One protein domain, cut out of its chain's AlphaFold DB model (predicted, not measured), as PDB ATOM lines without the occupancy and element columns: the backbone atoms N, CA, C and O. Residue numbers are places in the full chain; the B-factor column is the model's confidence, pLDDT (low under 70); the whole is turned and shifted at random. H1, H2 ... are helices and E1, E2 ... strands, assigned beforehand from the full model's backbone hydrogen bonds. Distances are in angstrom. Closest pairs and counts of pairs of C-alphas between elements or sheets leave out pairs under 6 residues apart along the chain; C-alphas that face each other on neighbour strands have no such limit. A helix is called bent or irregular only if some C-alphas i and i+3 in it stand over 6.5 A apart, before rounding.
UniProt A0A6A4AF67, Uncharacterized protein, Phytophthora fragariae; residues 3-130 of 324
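What this domain is: This is residues 3 to 130 of the 324 residues of an uncharacterized protein of Phytophthora fragariae (UniProt A0A6A4AF67). A four-stranded parallel sheet has the long helix H1 running along one face, while H4 is on the opposite face and crosses H3, which grazes the sheet. H2 is off the sheet, and the loop of residues 49 to 65 precedes it. The 128 printed residues form a compact mixed domain of helices and strands, ordered E1 H1 E2 H2 E3 H3 E4 H4, with sheet order E2 E1 E3 E4. The radius of gyration of the C-alphas is 14.4 A and the spans are 41 by 35 by 24 A.

Where its parts are: The strands are E1, residues 3 to 7, from C-alpha 3 at (3.988, 7.790, -3.853); E2, 43 to 48, 16.8 A; E3, 77 to 81; and E4, 109 to 113. The helices are H1, 14 to 38, 35.9 A; H2, 66 to 73; H3, 91 to 106, 23.6 A; and H4, 116 to 126, 15.4 A, ending at C-alpha 126 at (27.752, 16.125, 5.159). H3 is irregular: C-alphas 92 and 95 are 7.3 A apart.

How they stand to each other: Within hydrogen-bond range are N 5 and O 45 of E1 and E2, 2.8 A, N 6 and O 79 of E1 and E3, 2.8 A, and N 80 and O 111 of E3 and E4, 2.9 A. E1, H1, E2 and E3, H3, E4 are strand-helix-strand units, parallel neighbour strands with a helix between; E2, H2, E3 is a split one, with E1 between its strands. The three crossovers are right-handed. H1 lies over E1 and E3, at a height over the sheet of 8.3 A, along the strands at 6 degrees to E1 on the local plane; its closest C-alphas to E3 are Phe 20 and Asp 81, 6.2 A. H3, with residues 97 to 101 alone, touches H4 about perpendicular at 79 degrees, the closest C-alphas being Lys 101 and Cys 123, 6.1 A. H2 and H3 are near each other, with 7 pairs of C-alphas within 10 A. Every O i to N i+4 pair is within hydrogen-bond range in H1 and H4, 3 of 4 in H2 and 10 of 12 in H3.

The domain as a whole: The C-alphas farthest apart are those of Ala 37 and His 60, 42.6 A. The printed part has no cut, and the link E2 to H2 is long, 17 residues. Mean pLDDT of the printed part is 92.1; residue 39 is under 70.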
ATOM      1  N   VAL A   3       3.442   6.432  -3.806       96.31
ATOM      2  CA  VAL A   3       3.988   7.790  -3.853       96.31
ATOM      3  C   VAL A   3       3.848   8.435  -2.482       96.31
ATOM      4  O   VAL A   3       2.736   8.541  -1.968       96.31
ATOM      5  N   LEU A   4       4.955   8.899  -1.907       97.75
ATOM      6  CA  LEU A   4       4.966   9.669  -0.667       97.75
ATOM      7  C   LEU A   4       5.029  11.166  -0.989       97.75
ATOM      8  O   LEU A   4       5.929  11.613  -1.693       97.75
ATOM      9  N   ILE A   5       4.096  11.948  -0.449       97.69
ATOM     10  CA  ILE A   5       4.097  13.413  -0.522       97.69
ATOM     11  C   ILE A   5       4.323  13.962   0.886       97.69
ATOM     12  O   ILE A   5       3.545  13.681   1.802       97.69
ATOM     13  N   VAL A   6       5.378  14.756   1.063       97.56
ATOM     14  CA  VAL A   6       5.801  15.269   2.367       97.56
ATOM     15  C   VAL A   6       5.636  16.779   2.456       97.56
ATOM     16  O   VAL A   6       6.230  17.534   1.683       97.56
ATOM     17  N   ASN A   7       4.885  17.219   3.463       96.69
ATOM     18  CA  ASN A   7       4.802  18.618   3.864       96.69
ATOM     19  C   ASN A   7       5.962  18.971   4.799       96.69
ATOM     20  O   ASN A   7       5.981  18.543   5.958       96.69
ATOM     21  N   ALA A   8       6.907  19.772   4.309       95.75
ATOM     22  CA  ALA A   8       8.056  20.234   5.078       95.75
ATOM     23  C   ALA A   8       7.890  21.645   5.672       95.75
ATOM     24  O   ALA A   8       8.824  22.163   6.289       95.75
ATOM     25  N   TYR A   9       6.717  22.271   5.546       94.38
ATOM     26  CA  TYR A   9       6.437  23.545   6.207       94.38
ATOM     27  C   TYR A   9       6.147  23.365   7.704       94.38
ATOM     28  O   TYR A   9       5.708  22.305   8.141       94.38
ATOM     29  N   PRO A  10       6.339  24.409   8.529       92.62
ATOM     30  CA  PRO A  10       5.842  24.408   9.899       92.62
ATOM     31  C   PRO A  10       4.312  24.306   9.939       92.62
ATOM     32  O   PRO A  10       3.629  25.046   9.230       92.62
ATOM     33  N   ALA A  11       3.770  23.475  10.836       89.94
ATOM     34  CA  ALA A  11       2.323  23.309  11.018       89.94
ATOM     35  C   ALA A  11       1.587  24.630  11.331       89.94
ATOM     36  O   ALA A  11       0.435  24.818  10.939       89.94
ATOM     37  N   SER A  12       2.268  25.578  11.984       89.75
ATOM     38  CA  SER A  12       1.746  26.913  12.300       89.75
ATOM     39  C   SER A  12       1.649  27.848  11.086       89.75
ATOM     40  O   SER A  12       0.917  28.838  11.122       89.75
ATOM     41  N   SER A  13       2.347  27.559   9.983       91.50
ATOM     42  CA  SER A  13       2.409  28.449   8.823       91.50
ATOM     43  C   SER A  13       1.172  28.308   7.935       91.50
ATOM     44  O   SER A  13       1.036  27.355   7.169       91.50
ATOM     45  N   LYS A  14       0.256  29.289   7.980       91.25
ATOM     46  CA  LYS A  14      -0.902  29.343   7.065       91.25
ATOM     47  C   LYS A  14      -0.463  29.402   5.595       91.25
ATOM     48  O   LYS A  14      -0.936  28.614   4.786       91.25
ATOM     49  N   ARG A  15       0.511  30.262   5.285       89.56
ATOM     50  CA  ARG A  15       1.083  30.397   3.937       89.56
ATOM     51  C   ARG A  15       1.743  29.102   3.455       89.56
ATOM     52  O   ARG A  15       1.613  28.754   2.288       89.56
ATOM     53  N   GLY A  16       2.441  28.397   4.349       89.62
ATOM     54  CA  GLY A  16       3.048  27.101   4.043       89.62
ATOM     55  C   GLY A  16       2.003  26.041   3.703       89.62
ATOM     56  O   GLY A  16       2.151  25.339   2.712       89.62
ATOM     57  N   ARG A  17       0.894  25.990   4.454       91.94
ATOM     58  CA  ARG A  17      -0.236  25.094   4.155       91.94
ATOM     59  C   ARG A  17      -0.859  25.368   2.788       91.94
ATOM     60  O   ARG A  17      -1.111  24.429   2.045       91.94
ATOM     61  N   GLU A  18      -1.074  26.636   2.437       92.25
ATOM     62  CA  GLU A  18      -1.620  27.019   1.127       92.25
ATOM     63  C   GLU A  18      -0.693  26.612  -0.028       92.25
ATOM     64  O   GLU A  18      -1.162  26.081  -1.034       92.25
ATOM     65  N   ARG A  19       0.622  26.817   0.127       90.44
ATOM     66  CA  ARG A  19       1.628  26.392  -0.860       90.44
ATOM     67  C   ARG A  19       1.690  24.878  -1.001       90.44
ATOM     68  O   ARG A  19       1.583  24.368  -2.114       90.44
ATOM     69  N   PHE A  20       1.776  24.171   0.121       94.12
ATOM     70  CA  PHE A  20       1.816  22.717   0.123       94.12
ATOM     71  C   PHE A  20       0.561  22.118  -0.520       94.12
ATOM     72  O   PHE A  20       0.655  21.180  -1.302       94.12
ATOM     73  N   GLU A  21      -0.620  22.684  -0.260       93.94
ATOM     74  CA  GLU A  21      -1.864  22.221  -0.874       93.94
ATOM     75  C   GLU A  21      -1.852  22.393  -2.404       93.94
ATOM     76  O   GLU A  21      -2.334  21.524  -3.132       93.94
ATOM     77  N   GLN A  22      -1.261  23.477  -2.919       91.56
ATOM     78  CA  GLN A  22      -1.077  23.666  -4.363       91.56
ATOM     79  C   GLN A  22      -0.125  22.619  -4.947       91.56
ATOM     80  O   GLN A  22      -0.452  21.987  -5.956       91.56
ATOM     81  N   PHE A  23       1.011  22.394  -4.288       93.69
ATOM     82  CA  PHE A  23       1.976  21.367  -4.666       93.69
ATOM     83  C   PHE A  23       1.341  19.969  -4.671       93.69
ATOM     84  O   PHE A  23       1.389  19.261  -5.677       93.69
ATOM     85  N   ARG A  24       0.650  19.605  -3.587       94.75
ATOM     86  CA  ARG A  24      -0.053  18.329  -3.418       94.75
ATOM     87  C   ARG A  24      -1.078  18.101  -4.522       94.75
ATOM     88  O   ARG A  24      -1.115  17.011  -5.095       94.75
ATOM     89  N   ARG A  25      -1.897  19.109  -4.850       93.88
ATOM     90  CA  ARG A  25      -2.867  19.031  -5.960       93.88
ATOM     91  C   ARG A  25      -2.176  18.789  -7.293       93.88
ATOM     92  O   ARG A  25      -2.652  17.965  -8.069       93.88
ATOM     93  N   HIS A  26      -1.066  19.478  -7.548       91.81
ATOM     94  CA  HIS A  26      -0.312  19.317  -8.785       91.81
ATOM     95  C   HIS A  26       0.265  17.904  -8.917       91.81
ATOM     96  O   HIS A  26      -0.000  17.235  -9.914       91.81
ATOM     97  N   VAL A  27       0.968  17.421  -7.889       93.00
ATOM     98  CA  VAL A  27       1.538  16.066  -7.861       93.00
ATOM     99  C   VAL A  27       0.436  15.021  -7.988       93.00
ATOM    100  O   VAL A  27       0.517  14.143  -8.841       93.00
ATOM    101  N   THR A  28      -0.645  15.150  -7.214       93.75
ATOM    102  CA  THR A  28      -1.778  14.213  -7.270       93.75
ATOM    103  C   THR A  28      -2.394  14.174  -8.664       93.75
ATOM    104  O   THR A  28      -2.688  13.092  -9.162       93.75
ATOM    105  N   ARG A  29      -2.570  15.327  -9.322       92.75
ATOM    106  CA  ARG A  29      -3.099  15.384 -10.690       92.75
ATOM    107  C   ARG A  29      -2.205  14.615 -11.662       92.75
ATOM    108  O   ARG A  29      -2.708  13.726 -12.338       92.75
ATOM    109  N   VAL A  30      -0.905  14.915 -11.686       90.50
ATOM    110  CA  VAL A  30       0.059  14.268 -12.595       90.50
ATOM    111  C   VAL A  30       0.114  12.761 -12.347       90.50
ATOM    112  O   VAL A  30       0.033  11.963 -13.274       90.50
ATOM    113  N   VAL A  31       0.158  12.351 -11.083       91.25
ATOM    114  CA  VAL A  31       0.188  10.939 -10.692       91.25
ATOM    115  C   VAL A  31      -1.095  10.200 -11.108       91.25
ATOM    116  O   VAL A  31      -1.042   9.043 -11.521       91.25
ATOM    117  N   ARG A  32      -2.261  10.855 -11.046       90.50
ATOM    118  CA  ARG A  32      -3.532  10.279 -11.521       90.50
ATOM    119  C   ARG A  32      -3.629  10.234 -13.046       90.50
ATOM    120  O   ARG A  32      -4.292   9.345 -13.571       90.50
ATOM    121  N   GLU A  33      -3.003  11.166 -13.756       89.44
ATOM    122  CA  GLU A  33      -2.877  11.108 -15.218       89.44
ATOM    123  C   GLU A  33      -1.999   9.922 -15.638       89.44
ATOM    124  O   GLU A  33      -2.411   9.145 -16.498       89.44
ATOM    125  N   LEU A  34      -0.874   9.702 -14.949       87.19
ATOM    126  CA  LEU A  34      -0.027   8.517 -15.137       87.19
ATOM    127  C   LEU A  34      -0.787   7.216 -14.851       87.19
ATOM    128  O   LEU A  34      -0.733   6.289 -15.650       87.19
ATOM    129  N   GLN A  35      -1.582   7.171 -13.774       87.81
ATOM    130  CA  GLN A  35      -2.437   6.019 -13.470       87.81
ATOM    131  C   GLN A  35      -3.379   5.659 -14.632       87.81
ATOM    132  O   GLN A  35      -3.608   4.480 -14.895       87.81
ATOM    133  N   LYS A  36      -3.954   6.663 -15.308       86.19
ATOM    134  CA  LYS A  36      -4.847   6.440 -16.455       86.19
ATOM    135  C   LYS A  36      -4.088   5.931 -17.677       86.19
ATOM    136  O   LYS A  36      -4.622   5.093 -18.394       86.19
ATOM    137  N   ALA A  37      -2.886   6.449 -17.913       85.50
ATOM    138  CA  ALA A  37      -2.067   6.078 -19.062       85.50
ATOM    139  C   ALA A  37      -1.451   4.677 -18.918       85.50
ATOM    140  O   ALA A  37      -1.420   3.923 -19.885       85.50
ATOM    141  N   GLU A  38      -0.994   4.315 -17.718       80.94
ATOM    142  CA  GLU A  38      -0.212   3.092 -17.479       80.94
ATOM    143  C   GLU A  38      -1.009   1.963 -16.802       80.94
ATOM    144  O   GLU A  38      -0.472   0.884 -16.572       80.94
ATOM    145  N   VAL A  39      -2.287   2.187 -16.464       69.62
ATOM    146  CA  VAL A  39      -3.184   1.203 -15.812       69.62
ATOM    147  C   VAL A  39      -2.574   0.609 -14.524       69.62
ATOM    148  O   VAL A  39      -2.873  -0.509 -14.108       69.62
ATOM    149  N   THR A  40      -1.713   1.364 -13.839       77.50
ATOM    150  CA  THR A  40      -1.080   0.936 -12.589       77.50
ATOM    151  C   THR A  40      -1.948   1.309 -11.388       77.50
ATOM    152  O   THR A  40      -2.537   2.389 -11.320       77.50
ATOM    153  N   ARG A  41      -2.048   0.439 -10.372       85.62
ATOM    154  CA  ARG A  41      -2.661   0.848  -9.098       85.62
ATOM    155  C   ARG A  41      -1.719   1.828  -8.406       85.62
ATOM    156  O   ARG A  41      -0.567   1.482  -8.124       85.62
ATOM    157  N   VAL A  42      -2.221   3.028  -8.121       89.88
ATOM    158  CA  VAL A  42      -1.451   4.071  -7.442       89.88
ATOM    159  C   VAL A  42      -1.991   4.347  -6.046       89.88
ATOM    160  O   VAL A  42      -3.163   4.693  -5.877       89.88
ATOM    161  N   GLU A  43      -1.114   4.220  -5.056       94.06
ATOM    162  CA  GLU A  43      -1.338   4.645  -3.678       94.06
ATOM    163  C   GLU A  43      -0.562   5.941  -3.428       94.06
ATOM    164  O   GLU A  43       0.642   6.008  -3.667       94.06
ATOM    165  N   ILE A  44      -1.257   6.975  -2.954       95.38
ATOM    166  CA  ILE A  44      -0.647   8.250  -2.573       95.38
ATOM    167  C   ILE A  44      -0.746   8.362  -1.057       95.38
ATOM    168  O   ILE A  44      -1.848   8.353  -0.507       95.38
ATOM    169  N   VAL A  45       0.402   8.481  -0.398       96.38
ATOM    170  CA  VAL A  45       0.521   8.661   1.046       96.38
ATOM    171  C   VAL A  45       0.989  10.081   1.314       96.38
ATOM    172  O   VAL A  45       2.015  10.515   0.800       96.38
ATOM    173  N   GLU A  46       0.252  10.810   2.141       96.56
ATOM    174  CA  GLU A  46       0.629  12.151   2.577       96.56
ATOM    175  C   GLU A  46       1.142  12.107   4.016       96.56
ATOM    176  O   GLU A  46       0.515  11.499   4.890       96.56
ATOM    177  N   LYS A  47       2.275  12.763   4.277       96.94
ATOM    178  CA  LYS A  47       2.831  12.913   5.626       96.94
ATOM    179  C   LYS A  47       3.349  14.326   5.860       96.94
ATOM    180  O   LYS A  47       3.777  15.029   4.953       96.94
ATOM    181  N   HIS A  48       3.353  14.733   7.122       96.62
ATOM    182  CA  HIS A  48       4.079  15.916   7.572       96.62
ATOM    183  C   HIS A  48       5.511  15.523   7.959       96.62
ATOM    184  O   HIS A  48       5.715  14.411   8.444       96.62
ATOM    185  N   ARG A  49       6.486  16.435   7.830       94.38
ATOM    186  CA  ARG A  49       7.903  16.196   8.186       94.38
ATOM    187  C   ARG A  49       8.129  15.633   9.596       94.38
ATOM    188  O   ARG A  49       9.113  14.944   9.831       94.38
ATOM    189  N   SER A  50       7.220  15.911  10.532       93.56
ATOM    190  CA  SER A  50       7.274  15.387  11.907       93.56
ATOM    191  C   SER A  50       6.867  13.914  12.027       93.56
ATOM    192  O   SER A  50       7.278  13.272  12.987       93.56
ATOM    193  N   ASN A  51       6.094  13.390  11.072       94.69
ATOM    194  CA  ASN A  51       5.426  12.085  11.134       94.69
ATOM    195  C   ASN A  51       5.956  11.157  10.030       94.69
ATOM    196  O   ASN A  51       5.181  10.608   9.244       94.69
ATOM    197  N   LEU A  52       7.282  11.051   9.926       94.75
ATOM    198  CA  LEU A  52       7.965  10.247   8.908       94.75
ATOM    199  C   LEU A  52       8.508   8.920   9.446       94.75
ATOM    200  O   LEU A  52       8.981   8.123   8.652       94.75
ATOM    201  N   ASP A  53       8.411   8.673  10.754       93.44
ATOM    202  CA  ASP A  53       9.058   7.563  11.469       93.44
ATOM    203  C   ASP A  53       8.869   6.210  10.778       93.44
ATOM    204  O   ASP A  53       9.829   5.469  10.620       93.44
ATOM    205  N   SER A  54       7.665   5.943  10.259       93.19
ATOM    206  CA  SER A  54       7.305   4.692   9.573       93.19
ATOM    207  C   SER A  54       8.069   4.407   8.272       93.19
ATOM    208  O   SER A  54       7.910   3.333   7.699       93.19
ATOM    209  N   PHE A  55       8.826   5.378   7.759       94.19
ATOM    210  CA  PHE A  55       9.603   5.289   6.517       94.19
ATOM    211  C   PHE A  55      11.099   5.521   6.738       94.19
ATOM    212  O   PHE A  55      11.855   5.566   5.770       94.19
ATOM    213  N   LEU A  56      11.525   5.740   7.984       94.31
ATOM    214  CA  LEU A  56      12.909   6.057   8.306       94.31
ATOM    215  C   LEU A  56      13.606   4.830   8.859       94.31
ATOM    216  O   LEU A  56      13.072   4.138   9.725       94.31
ATOM    217  N   PHE A  57      14.824   4.613   8.379       92.00
ATOM    218  CA  PHE A  57      15.715   3.607   8.912       92.00
ATOM    219  C   PHE A  57      17.142   4.135   9.024       92.00
ATOM    220  O   PHE A  57      17.730   4.588   8.043       92.00
ATOM    221  N   GLU A  58      17.712   4.040  10.222       87.25
ATOM    222  CA  GLU A  58      19.132   4.282  10.458       87.25
ATOM    223  C   GLU A  58      19.622   3.368  11.582       87.25
ATOM    224  O   GLU A  58      19.062   3.349  12.684       87.25
ATOM    225  N   LEU A  59      20.664   2.589  11.290       83.31
ATOM    226  CA  LEU A  59      21.253   1.658  12.246       83.31
ATOM    227  C   LEU A  59      21.787   2.426  13.468       83.31
ATOM    228  O   LEU A  59      22.401   3.479  13.317       83.31
ATOM    229  N   HIS A  60      21.571   1.879  14.667       80.19
ATOM    230  CA  HIS A  60      21.952   2.494  15.949       80.19
ATOM    231  C   HIS A  60      21.240   3.825  16.270       80.19
ATOM    232  O   HIS A  60      21.757   4.636  17.034       80.19
ATOM    233  N   SER A  61      20.041   4.044  15.726       81.00
ATOM    234  CA  SER A  61      19.199   5.207  16.036       81.00
ATOM    235  C   SER A  61      17.815   4.801  16.560       81.00
ATOM    236  O   SER A  61      17.446   3.627  16.540       81.00
ATOM    237  N   GLU A  62      17.005   5.789  16.952       80.81
ATOM    238  CA  GLU A  62      15.570   5.618  17.246       80.81
ATOM    239  C   GLU A  62      14.748   5.090  16.047       80.81
ATOM    240  O   GLU A  62      13.618   4.642  16.220       80.81
ATOM    241  N   PHE A  63      15.323   5.101  14.840       84.50
ATOM    242  CA  PHE A  63      14.721   4.610  13.601       84.50
ATOM    243  C   PHE A  63      15.228   3.215  13.209       84.50
ATOM    244  O   PHE A  63      15.159   2.842  12.047       84.50
ATOM    245  N   ALA A  64      15.769   2.423  14.135       84.94
ATOM    246  CA  ALA A  64      16.349   1.115  13.816       84.94
ATOM    247  C   ALA A  64      15.322  -0.022  13.590       84.94
ATOM    248  O   ALA A  64      15.728  -1.178  13.501       84.94
ATOM    249  N   ASP A  65      14.016   0.267  13.502       87.50
ATOM    250  CA  ASP A  65      12.985  -0.751  13.246       87.50
ATOM    251  C   ASP A  65      13.084  -1.292  11.800       87.50
ATOM    252  O   ASP A  65      12.855  -0.540  10.845       87.50
ATOM    253  N   PRO A  66      13.375  -2.597  11.601       86.44
ATOM    254  CA  PRO A  66      13.463  -3.197  10.272       86.44
ATOM    255  C   PRO A  66      12.168  -3.090   9.457       86.44
ATOM    256  O   PRO A  66      12.226  -3.063   8.228       86.44
ATOM    257  N   HIS A  67      10.999  -2.995  10.102       88.56
ATOM    258  CA  HIS A  67       9.724  -2.854   9.397       88.56
ATOM    259  C   HIS A  67       9.659  -1.556   8.572       88.56
ATOM    260  O   HIS A  67       9.052  -1.524   7.495       88.56
ATOM    261  N   ASN A  68      10.346  -0.501   9.020       90.62
ATOM    262  CA  ASN A  68      10.415   0.768   8.301       90.62
ATOM    263  C   ASN A  68      11.196   0.651   6.986       90.62
ATOM    264  O   ASN A  68      10.863   1.350   6.029       90.62
ATOM    265  N   ILE A  69      12.180  -0.256   6.903       90.56
ATOM    266  CA  ILE A  69      12.906  -0.540   5.655       90.56
ATOM    267  C   ILE A  69      11.932  -1.073   4.612       90.56
ATOM    268  O   ILE A  69      11.900  -0.572   3.493       90.56
ATOM    269  N   THR A  70      11.100  -2.046   4.986       90.69
ATOM    270  CA  THR A  70      10.109  -2.639   4.082       90.69
ATOM    271  C   THR A  70       9.096  -1.597   3.611       90.69
ATOM    272  O   THR A  70       8.752  -1.549   2.431       90.69
ATOM    273  N   ASN A  71       8.636  -0.720   4.508       92.31
ATOM    274  CA  ASN A  71       7.724   0.365   4.144       92.31
ATOM    275  C   ASN A  71       8.366   1.386   3.200       92.31
ATOM    276  O   ASN A  71       7.700   1.867   2.284       92.31
ATOM    277  N   PHE A  72       9.641   1.713   3.417       95.38
ATOM    278  CA  PHE A  72      10.410   2.590   2.541       95.38
ATOM    279  C   PHE A  72      10.674   1.945   1.174       95.38
ATOM    280  O   PHE A  72      10.525   2.603   0.146       95.38
ATOM    281  N   ASP A  73      10.997   0.653   1.137       94.19
ATOM    282  CA  ASP A  73      11.253  -0.071  -0.108       94.19
ATOM    283  C   ASP A  73      10.006  -0.169  -0.999       94.19
ATOM    284  O   ASP A  73      10.101  -0.137  -2.221       94.19
ATOM    285  N   GLN A  74       8.813  -0.168  -0.405       93.81
ATOM    286  CA  GLN A  74       7.561  -0.099  -1.160       93.81
ATOM    287  C   GLN A  74       7.315   1.253  -1.846       93.81
ATOM    288  O   GLN A  74       6.404   1.335  -2.666       93.81
ATOM    289  N   LEU A  75       8.045   2.320  -1.498       95.31
ATOM    290  CA  LEU A  75       7.905   3.629  -2.141       95.31
ATOM    291  C   LEU A  75       8.596   3.636  -3.505       95.31
ATOM    292  O   LEU A  75       9.719   3.161  -3.634       95.31
ATOM    293  N   ASP A  76       7.972   4.247  -4.507       93.75
ATOM    294  CA  ASP A  76       8.580   4.469  -5.825       93.75
ATOM    295  C   ASP A  76       9.051   5.919  -5.978       93.75
ATOM    296  O   ASP A  76      10.159   6.180  -6.445       93.75
ATOM    297  N   PHE A  77       8.214   6.864  -5.538       95.69
ATOM    298  CA  PHE A  77       8.469   8.298  -5.638       95.69
ATOM    299  C   PHE A  77       8.261   9.002  -4.300       95.69
ATOM    300  O   PHE A  77       7.262   8.777  -3.611       95.69
ATOM    301  N   VAL A  78       9.168   9.921  -3.982       97.75
ATOM    302  CA  VAL A  78       9.100  10.804  -2.818       97.75
ATOM    303  C   VAL A  78       9.098  12.254  -3.292       97.75
ATOM    304  O   VAL A  78      10.079  12.752  -3.840       97.75
ATOM    305  N   PHE A  79       7.989  12.947  -3.059       97.62
ATOM    306  CA  PHE A  79       7.818  14.363  -3.359       97.62
ATOM    307  C   PHE A  79       7.821  15.171  -2.069       97.62
ATOM    308  O   PHE A  79       7.076  14.872  -1.139       97.62
ATOM    309  N   VAL A  80       8.621  16.227  -2.019       97.25
ATOM    310  CA  VAL A  80       8.760  17.088  -0.844       97.25
ATOM    311  C   VAL A  80       8.535  18.530  -1.257       97.25
ATOM    312  O   VAL A  80       9.101  18.979  -2.247       97.25
ATOM    313  N   ASP A  81       7.762  19.277  -0.477       95.94
ATOM    314  CA  ASP A  81       7.664  20.729  -0.630       95.94
ATOM    315  C   ASP A  81       7.833  21.416   0.722       95.94
ATOM    316  O   ASP A  81       7.254  21.000   1.732       95.94
ATOM    317  N   GLY A  82       8.672  22.448   0.749       93.31
ATOM    318  CA  GLY A  82       9.076  23.111   1.980       93.31
ATOM    319  C   GLY A  82       9.635  24.506   1.760       93.31
ATOM    320  O   GLY A  82       9.981  24.906   0.651       93.31
ATOM    321  N   ASP A  83       9.739  25.253   2.857       91.44
ATOM    322  CA  ASP A  83      10.270  26.612   2.830       91.44
ATOM    323  C   ASP A  83      11.770  26.601   2.526       91.44
ATOM    324  O   ASP A  83      12.559  26.049   3.295       91.44
ATOM    325  N   ALA A  84      12.159  27.285   1.450       88.75
ATOM    326  CA  ALA A  84      13.542  27.428   1.009       88.75
ATOM    327  C   ALA A  84      14.472  28.056   2.071       88.75
ATOM    328  O   ALA A  84      15.688  27.917   1.981       88.75
ATOM    329  N   ASN A  85      13.916  28.746   3.077       91.19
ATOM    330  CA  ASN A  85      14.673  29.336   4.185       91.19
ATOM    331  C   ASN A  85      14.921  28.391   5.367       91.19
ATOM    332  O   ASN A  85      15.680  28.754   6.272       91.19
ATOM    333  N   SER A  86      14.275  27.221   5.400       91.69
ATOM    334  CA  SER A  86      14.490  26.259   6.483       91.69
ATOM    335  C   SER A  86      15.881  25.635   6.366       91.69
ATOM    336  O   SER A  86      16.340  25.301   5.278       91.69
ATOM    337  N   SER A  87      16.557  25.488   7.501       92.31
ATOM    338  CA  SER A  87      17.901  24.917   7.565       92.31
ATOM    339  C   SER A  87      17.841  23.386   7.622       92.31
ATOM    340  O   SER A  87      17.176  22.863   8.518       92.31
ATOM    341  N   PRO A  88      18.542  22.648   6.740       93.62
ATOM    342  CA  PRO A  88      18.559  21.178   6.760       93.62
ATOM    343  C   PRO A  88      19.057  20.552   8.071       93.62
ATOM    344  O   PRO A  88      18.612  19.467   8.441       93.62
ATOM    345  N   TRP A  89      19.945  21.249   8.788       92.94
ATOM    346  CA  TRP A  89      20.478  20.829  10.090       92.94
ATOM    347  C   TRP A  89      19.540  21.124  11.270       92.94
ATOM    348  O   TRP A  89      19.806  20.692  12.389       92.94
ATOM    349  N   ALA A  90      18.440  21.857  11.062       91.44
ATOM    350  CA  ALA A  90      17.522  22.172  12.150       91.44
ATOM    351  C   ALA A  90      16.893  20.885  12.728       91.44
ATOM    352  O   ALA A  90      16.550  19.974  11.967       91.44
ATOM    353  N   PRO A  91      16.649  20.798  14.052       89.31
ATOM    354  CA  PRO A  91      16.118  19.580  14.674       89.31
ATOM    355  C   PRO A  91      14.795  19.093  14.062       89.31
ATOM    356  O   PRO A  91      14.585  17.899  13.867       89.31
ATOM    357  N   ASN A  92      13.919  20.024  13.674       90.75
ATOM    358  CA  ASN A  92      12.638  19.726  13.027       90.75
ATOM    359  C   ASN A  92      12.760  19.234  11.570       90.75
ATOM    360  O   ASN A  92      11.757  18.804  11.000       90.75
ATOM    361  N   MET A  93      13.953  19.301  10.978       93.00
ATOM    362  CA  MET A  93      14.261  18.832   9.627       93.00
ATOM    363  C   MET A  93      15.011  17.496   9.621       93.00
ATOM    364  O   MET A  93      15.069  16.865   8.572       93.00
ATOM    365  N   ARG A  94      15.496  17.011  10.777       92.06
ATOM    366  CA  ARG A  94      16.270  15.758  10.914       92.06
ATOM    367  C   ARG A  94      15.632  14.578  10.178       92.06
ATOM    368  O   ARG A  94      16.291  13.930   9.373       92.06
ATOM    369  N   LYS A  95      14.339  14.338  10.414       94.88
ATOM    370  CA  LYS A  95      13.571  13.255   9.777       94.88
ATOM    371  C   LYS A  95      13.530  13.382   8.251       94.88
ATOM    372  O   LYS A  95      13.648  12.389   7.544       94.88
ATOM    373  N   LEU A  96      13.390  14.605   7.741       96.31
ATOM    374  CA  LEU A  96      13.361  14.856   6.302       96.31
ATOM    375  C   LEU A  96      14.744  14.686   5.669       96.31
ATOM    376  O   LEU A  96      14.853  14.076   4.614       96.31
ATOM    377  N   THR A  97      15.789  15.183   6.328       95.75
ATOM    378  CA  THR A  97      17.177  15.017   5.886       95.75
ATOM    379  C   THR A  97      17.561  13.536   5.837       95.75
ATOM    380  O   THR A  97      18.142  13.096   4.848       95.75
ATOM    381  N   LEU A  98      17.159  12.745   6.840       95.06
ATOM    382  CA  LEU A  98      17.351  11.293   6.832       95.06
ATOM    383  C   LEU A  98      16.591  10.625   5.676       95.06
ATOM    384  O   LEU A  98      17.173   9.811   4.965       95.06
ATOM    385  N   LEU A  99      15.336  11.014   5.422       96.81
ATOM    386  CA  LEU A  99      14.575  10.511   4.272       96.81
ATOM    387  C   LEU A  99      15.282  10.821   2.942       96.81
ATOM    388  O   LEU A  99      15.394   9.944   2.087       96.81
ATOM    389  N   THR A 100      15.782  12.048   2.763       96.62
ATOM    390  CA  THR A 100      16.534  12.443   1.562       96.62
ATOM    391  C   THR A 100      17.821  11.630   1.417       96.62
ATOM    392  O   THR A 100      18.075  11.103   0.335       96.62
ATOM    393  N   LYS A 101      18.590  11.457   2.502       95.19
ATOM    394  CA  LYS A 101      19.786  10.599   2.541       95.19
ATOM    395  C   LYS A 101      19.457   9.167   2.116       95.19
ATOM    396  O   LYS A 101      20.133   8.631   1.244       95.19
ATOM    397  N   MET A 102      18.399   8.572   2.670       95.06
ATOM    398  CA  MET A 102      17.956   7.228   2.286       95.06
ATOM    399  C   MET A 102      17.618   7.158   0.795       95.06
ATOM    400  O   MET A 102      18.122   6.272   0.114       95.06
ATOM    401  N   CYS A 103      16.863   8.126   0.259       96.38
ATOM    402  CA  CYS A 103      16.539   8.166  -1.172       96.38
ATOM    403  C   CYS A 103      17.794   8.240  -2.054       96.38
ATOM    404  O   CYS A 103      17.878   7.526  -3.051       96.38
ATOM    405  N   MET A 104      18.780   9.057  -1.664       94.50
ATOM    406  CA  MET A 104      20.060   9.173  -2.370       94.50
ATOM    407  C   MET A 104      20.865   7.869  -2.327       94.50
ATOM    408  O   MET A 104      21.450   7.491  -3.336       94.50
ATOM    409  N   MET A 105      20.889   7.175  -1.186       92.94
ATOM    410  CA  MET A 105      21.659   5.937  -1.010       92.94
ATOM    411  C   MET A 105      21.036   4.732  -1.721       92.94
ATOM    412  O   MET A 105      21.763   3.893  -2.244       92.94
ATOM    413  N   THR A 106      19.707   4.631  -1.745       93.44
ATOM    414  CA  THR A 106      18.994   3.490  -2.343       93.44
ATOM    415  C   THR A 106      18.542   3.748  -3.779       93.44
ATOM    416  O   THR A 106      17.927   2.878  -4.392       93.44
ATOM    417  N   GLY A 107      18.769   4.952  -4.309       93.56
ATOM    418  CA  GLY A 107      18.324   5.340  -5.646       93.56
ATOM    419  C   GLY A 107      16.802   5.456  -5.787       93.56
ATOM    420  O   GLY A 107      16.287   5.260  -6.888       93.56
ATOM    421  N   LYS A 108      16.061   5.771  -4.717       94.69
ATOM    422  CA  LYS A 108      14.618   6.058  -4.833       94.69
ATOM    423  C   LYS A 108      14.410   7.424  -5.489       94.69
ATOM    424  O   LYS A 108      15.148   8.366  -5.204       94.69
ATOM    425  N   CYS A 109      13.397   7.543  -6.348       95.62
ATOM    426  CA  CYS A 109      13.108   8.794  -7.042       95.62
ATOM    427  C   CYS A 109      12.656   9.861  -6.042       95.62
ATOM    428  O   CYS A 109      11.619   9.718  -5.391       95.62
ATOM    429  N   PHE A 110      13.413  10.950  -5.951       97.38
ATOM    430  CA  PHE A 110      13.138  12.051  -5.034       97.38
ATOM    431  C   PHE A 110      13.011  13.361  -5.805       97.38
ATOM    432  O   PHE A 110      13.866  13.693  -6.624       97.38
ATOM    433  N   PHE A 111      11.976  14.140  -5.505       97.12
ATOM    434  CA  PHE A 111      11.853  15.514  -5.976       97.12
ATOM    435  C   PHE A 111      11.507  16.447  -4.818       97.12
ATOM    436  O   PHE A 111      10.442  16.331  -4.209       97.12
ATOM    437  N   GLY A 112      12.393  17.402  -4.538       96.31
ATOM    438  CA  GLY A 112      12.179  18.448  -3.543       96.31
ATOM    439  C   GLY A 112      11.952  19.819  -4.179       96.31
ATOM    440  O   GLY A 112      12.811  20.310  -4.907       96.31
ATOM    441  N   SER A 113      10.833  20.459  -3.845       94.38
ATOM    442  CA  SER A 113      10.482  21.836  -4.207       94.38
ATOM    443  C   SER A 113      10.837  22.818  -3.086       94.38
ATOM    444  O   SER A 113      10.631  22.529  -1.903       94.38
ATOM    445  N   GLY A 114      11.388  23.979  -3.454       92.06
ATOM    446  CA  GLY A 114      11.750  25.075  -2.547       92.06
ATOM    447  C   GLY A 114      12.988  24.796  -1.690       92.06
ATOM    448  O   GLY A 114      14.005  25.467  -1.830       92.06
ATOM    449  N   ILE A 115      12.912  23.801  -0.807       94.38
ATOM    450  CA  ILE A 115      14.023  23.359   0.054       94.38
ATOM    451  C   ILE A 115      14.864  22.233  -0.567       94.38
ATOM    452  O   ILE A 115      15.928  21.888  -0.053       94.38
ATOM    453  N   GLY A 116      14.404  21.644  -1.673       95.62
ATOM    454  CA  GLY A 116      14.997  20.435  -2.242       95.62
ATOM    455  C   GLY A 116      16.477  20.574  -2.576       95.62
ATOM    456  O   GLY A 116      17.263  19.711  -2.195       95.62
ATOM    457  N   ALA A 117      16.873  21.669  -3.234       95.06
ATOM    458  CA  ALA A 117      18.284  21.891  -3.560       95.06
ATOM    459  C   ALA A 117      19.152  22.026  -2.296       95.06
ATOM    460  O   ALA A 117      20.238  21.456  -2.253       95.06
ATOM    461  N   SER A 118      18.646  22.670  -1.233       95.25
ATOM    462  CA  SER A 118      19.360  22.752   0.047       95.25
ATOM    463  C   SER A 118      19.541  21.389   0.712       95.25
ATOM    464  O   SER A 118      20.606  21.116   1.254       95.25
ATOM    465  N   LEU A 119      18.523  20.519   0.673       96.19
ATOM    466  CA  LEU A 119      18.618  19.167   1.239       96.19
ATOM    467  C   LEU A 119      19.633  18.312   0.486       96.19
ATOM    468  O   LEU A 119      20.445  17.641   1.119       96.19
ATOM    469  N   VAL A 120      19.602  18.353  -0.850       95.69
ATOM    470  CA  VAL A 120      20.537  17.594  -1.691       95.69
ATOM    471  C   VAL A 120      21.966  18.085  -1.474       95.69
ATOM    472  O   VAL A 120      22.846  17.264  -1.224       95.69
ATOM    473  N   ALA A 121      22.201  19.401  -1.496       94.94
ATOM    474  CA  ALA A 121      23.528  19.973  -1.264       94.94
ATOM    475  C   ALA A 121      24.065  19.651   0.137       94.94
ATOM    476  O   ALA A 121      25.221  19.244   0.280       94.94
ATOM    477  N   PHE A 122      23.204  19.737   1.157       95.06
ATOM    478  CA  PHE A 122      23.557  19.357   2.518       95.06
ATOM    479  C   PHE A 122      23.933  17.879   2.618       95.06
ATOM    480  O   PHE A 122      24.994  17.554   3.140       95.06
ATOM    481  N   CYS A 123      23.115  16.975   2.068       94.88
ATOM    482  CA  CYS A 123      23.404  15.541   2.096       94.88
ATOM    483  C   CYS A 123      24.672  15.184   1.306       94.88
ATOM    484  O   CYS A 123      25.420  14.306   1.727       94.88
ATOM    485  N   CYS A 124      24.943  15.873   0.195       93.38
ATOM    486  CA  CYS A 124      26.180  15.701  -0.566       93.38
ATOM    487  C   CYS A 124      27.416  16.099   0.255       93.38
ATOM    488  O   CYS A 124      28.416  15.384   0.239       93.38
ATOM    489  N   SER A 125      27.326  17.198   1.008       92.19
ATOM    490  CA  SER A 125      28.465  17.765   1.741       92.19
ATOM    491  C   SER A 125      28.719  17.070   3.080       92.19
ATOM    492  O   SER A 125      29.865  16.830   3.447       92.19
ATOM    493  N   THR A 126      27.659  16.693   3.800       90.88
ATOM    494  CA  THR A 126      27.752  16.125   5.159       90.88
ATOM    495  C   THR A 126      27.483  14.623   5.219       90.88
ATOM    496  O   THR A 126      27.531  14.031   6.294       90.88
ATOM    497  N   GLY A 127      27.117  13.989   4.101       88.19
ATOM    498  CA  GLY A 127      26.604  12.613   4.097       88.19
ATOM    499  C   GLY A 127      25.229  12.469   4.768       88.19
ATOM    500  O   GLY A 127      24.808  11.353   5.078       88.19
ATOM    501  N   GLY A 128      24.542  13.586   5.031       85.69
ATOM    502  CA  GLY A 128      23.286  13.616   5.776       85.69
ATOM    503  C   GLY A 128      23.466  13.325   7.268       85.69
ATOM    504  O   GLY A 128      22.535  12.831   7.903       85.69
ATOM    505  N   GLU A 129      24.652  13.584   7.829       86.75
ATOM    506  CA  GLU A 129      24.885  13.488   9.272       86.75
ATOM    507  C   GLU A 129      24.023  14.508  10.039       86.75
ATOM    508  O   GLU A 129      23.820  15.650   9.612       86.75
ATOM    509  N   HIS A 130      23.502  14.100  11.200       86.88
ATOM    510  CA  HIS A 130      22.756  15.005  12.067       86.88
ATOM    511  C   HIS A 130      23.721  15.917  12.832       86.88
ATOM    512  O   HIS A 130      24.319  15.495  13.820       86.88
TER     513      HIS A 130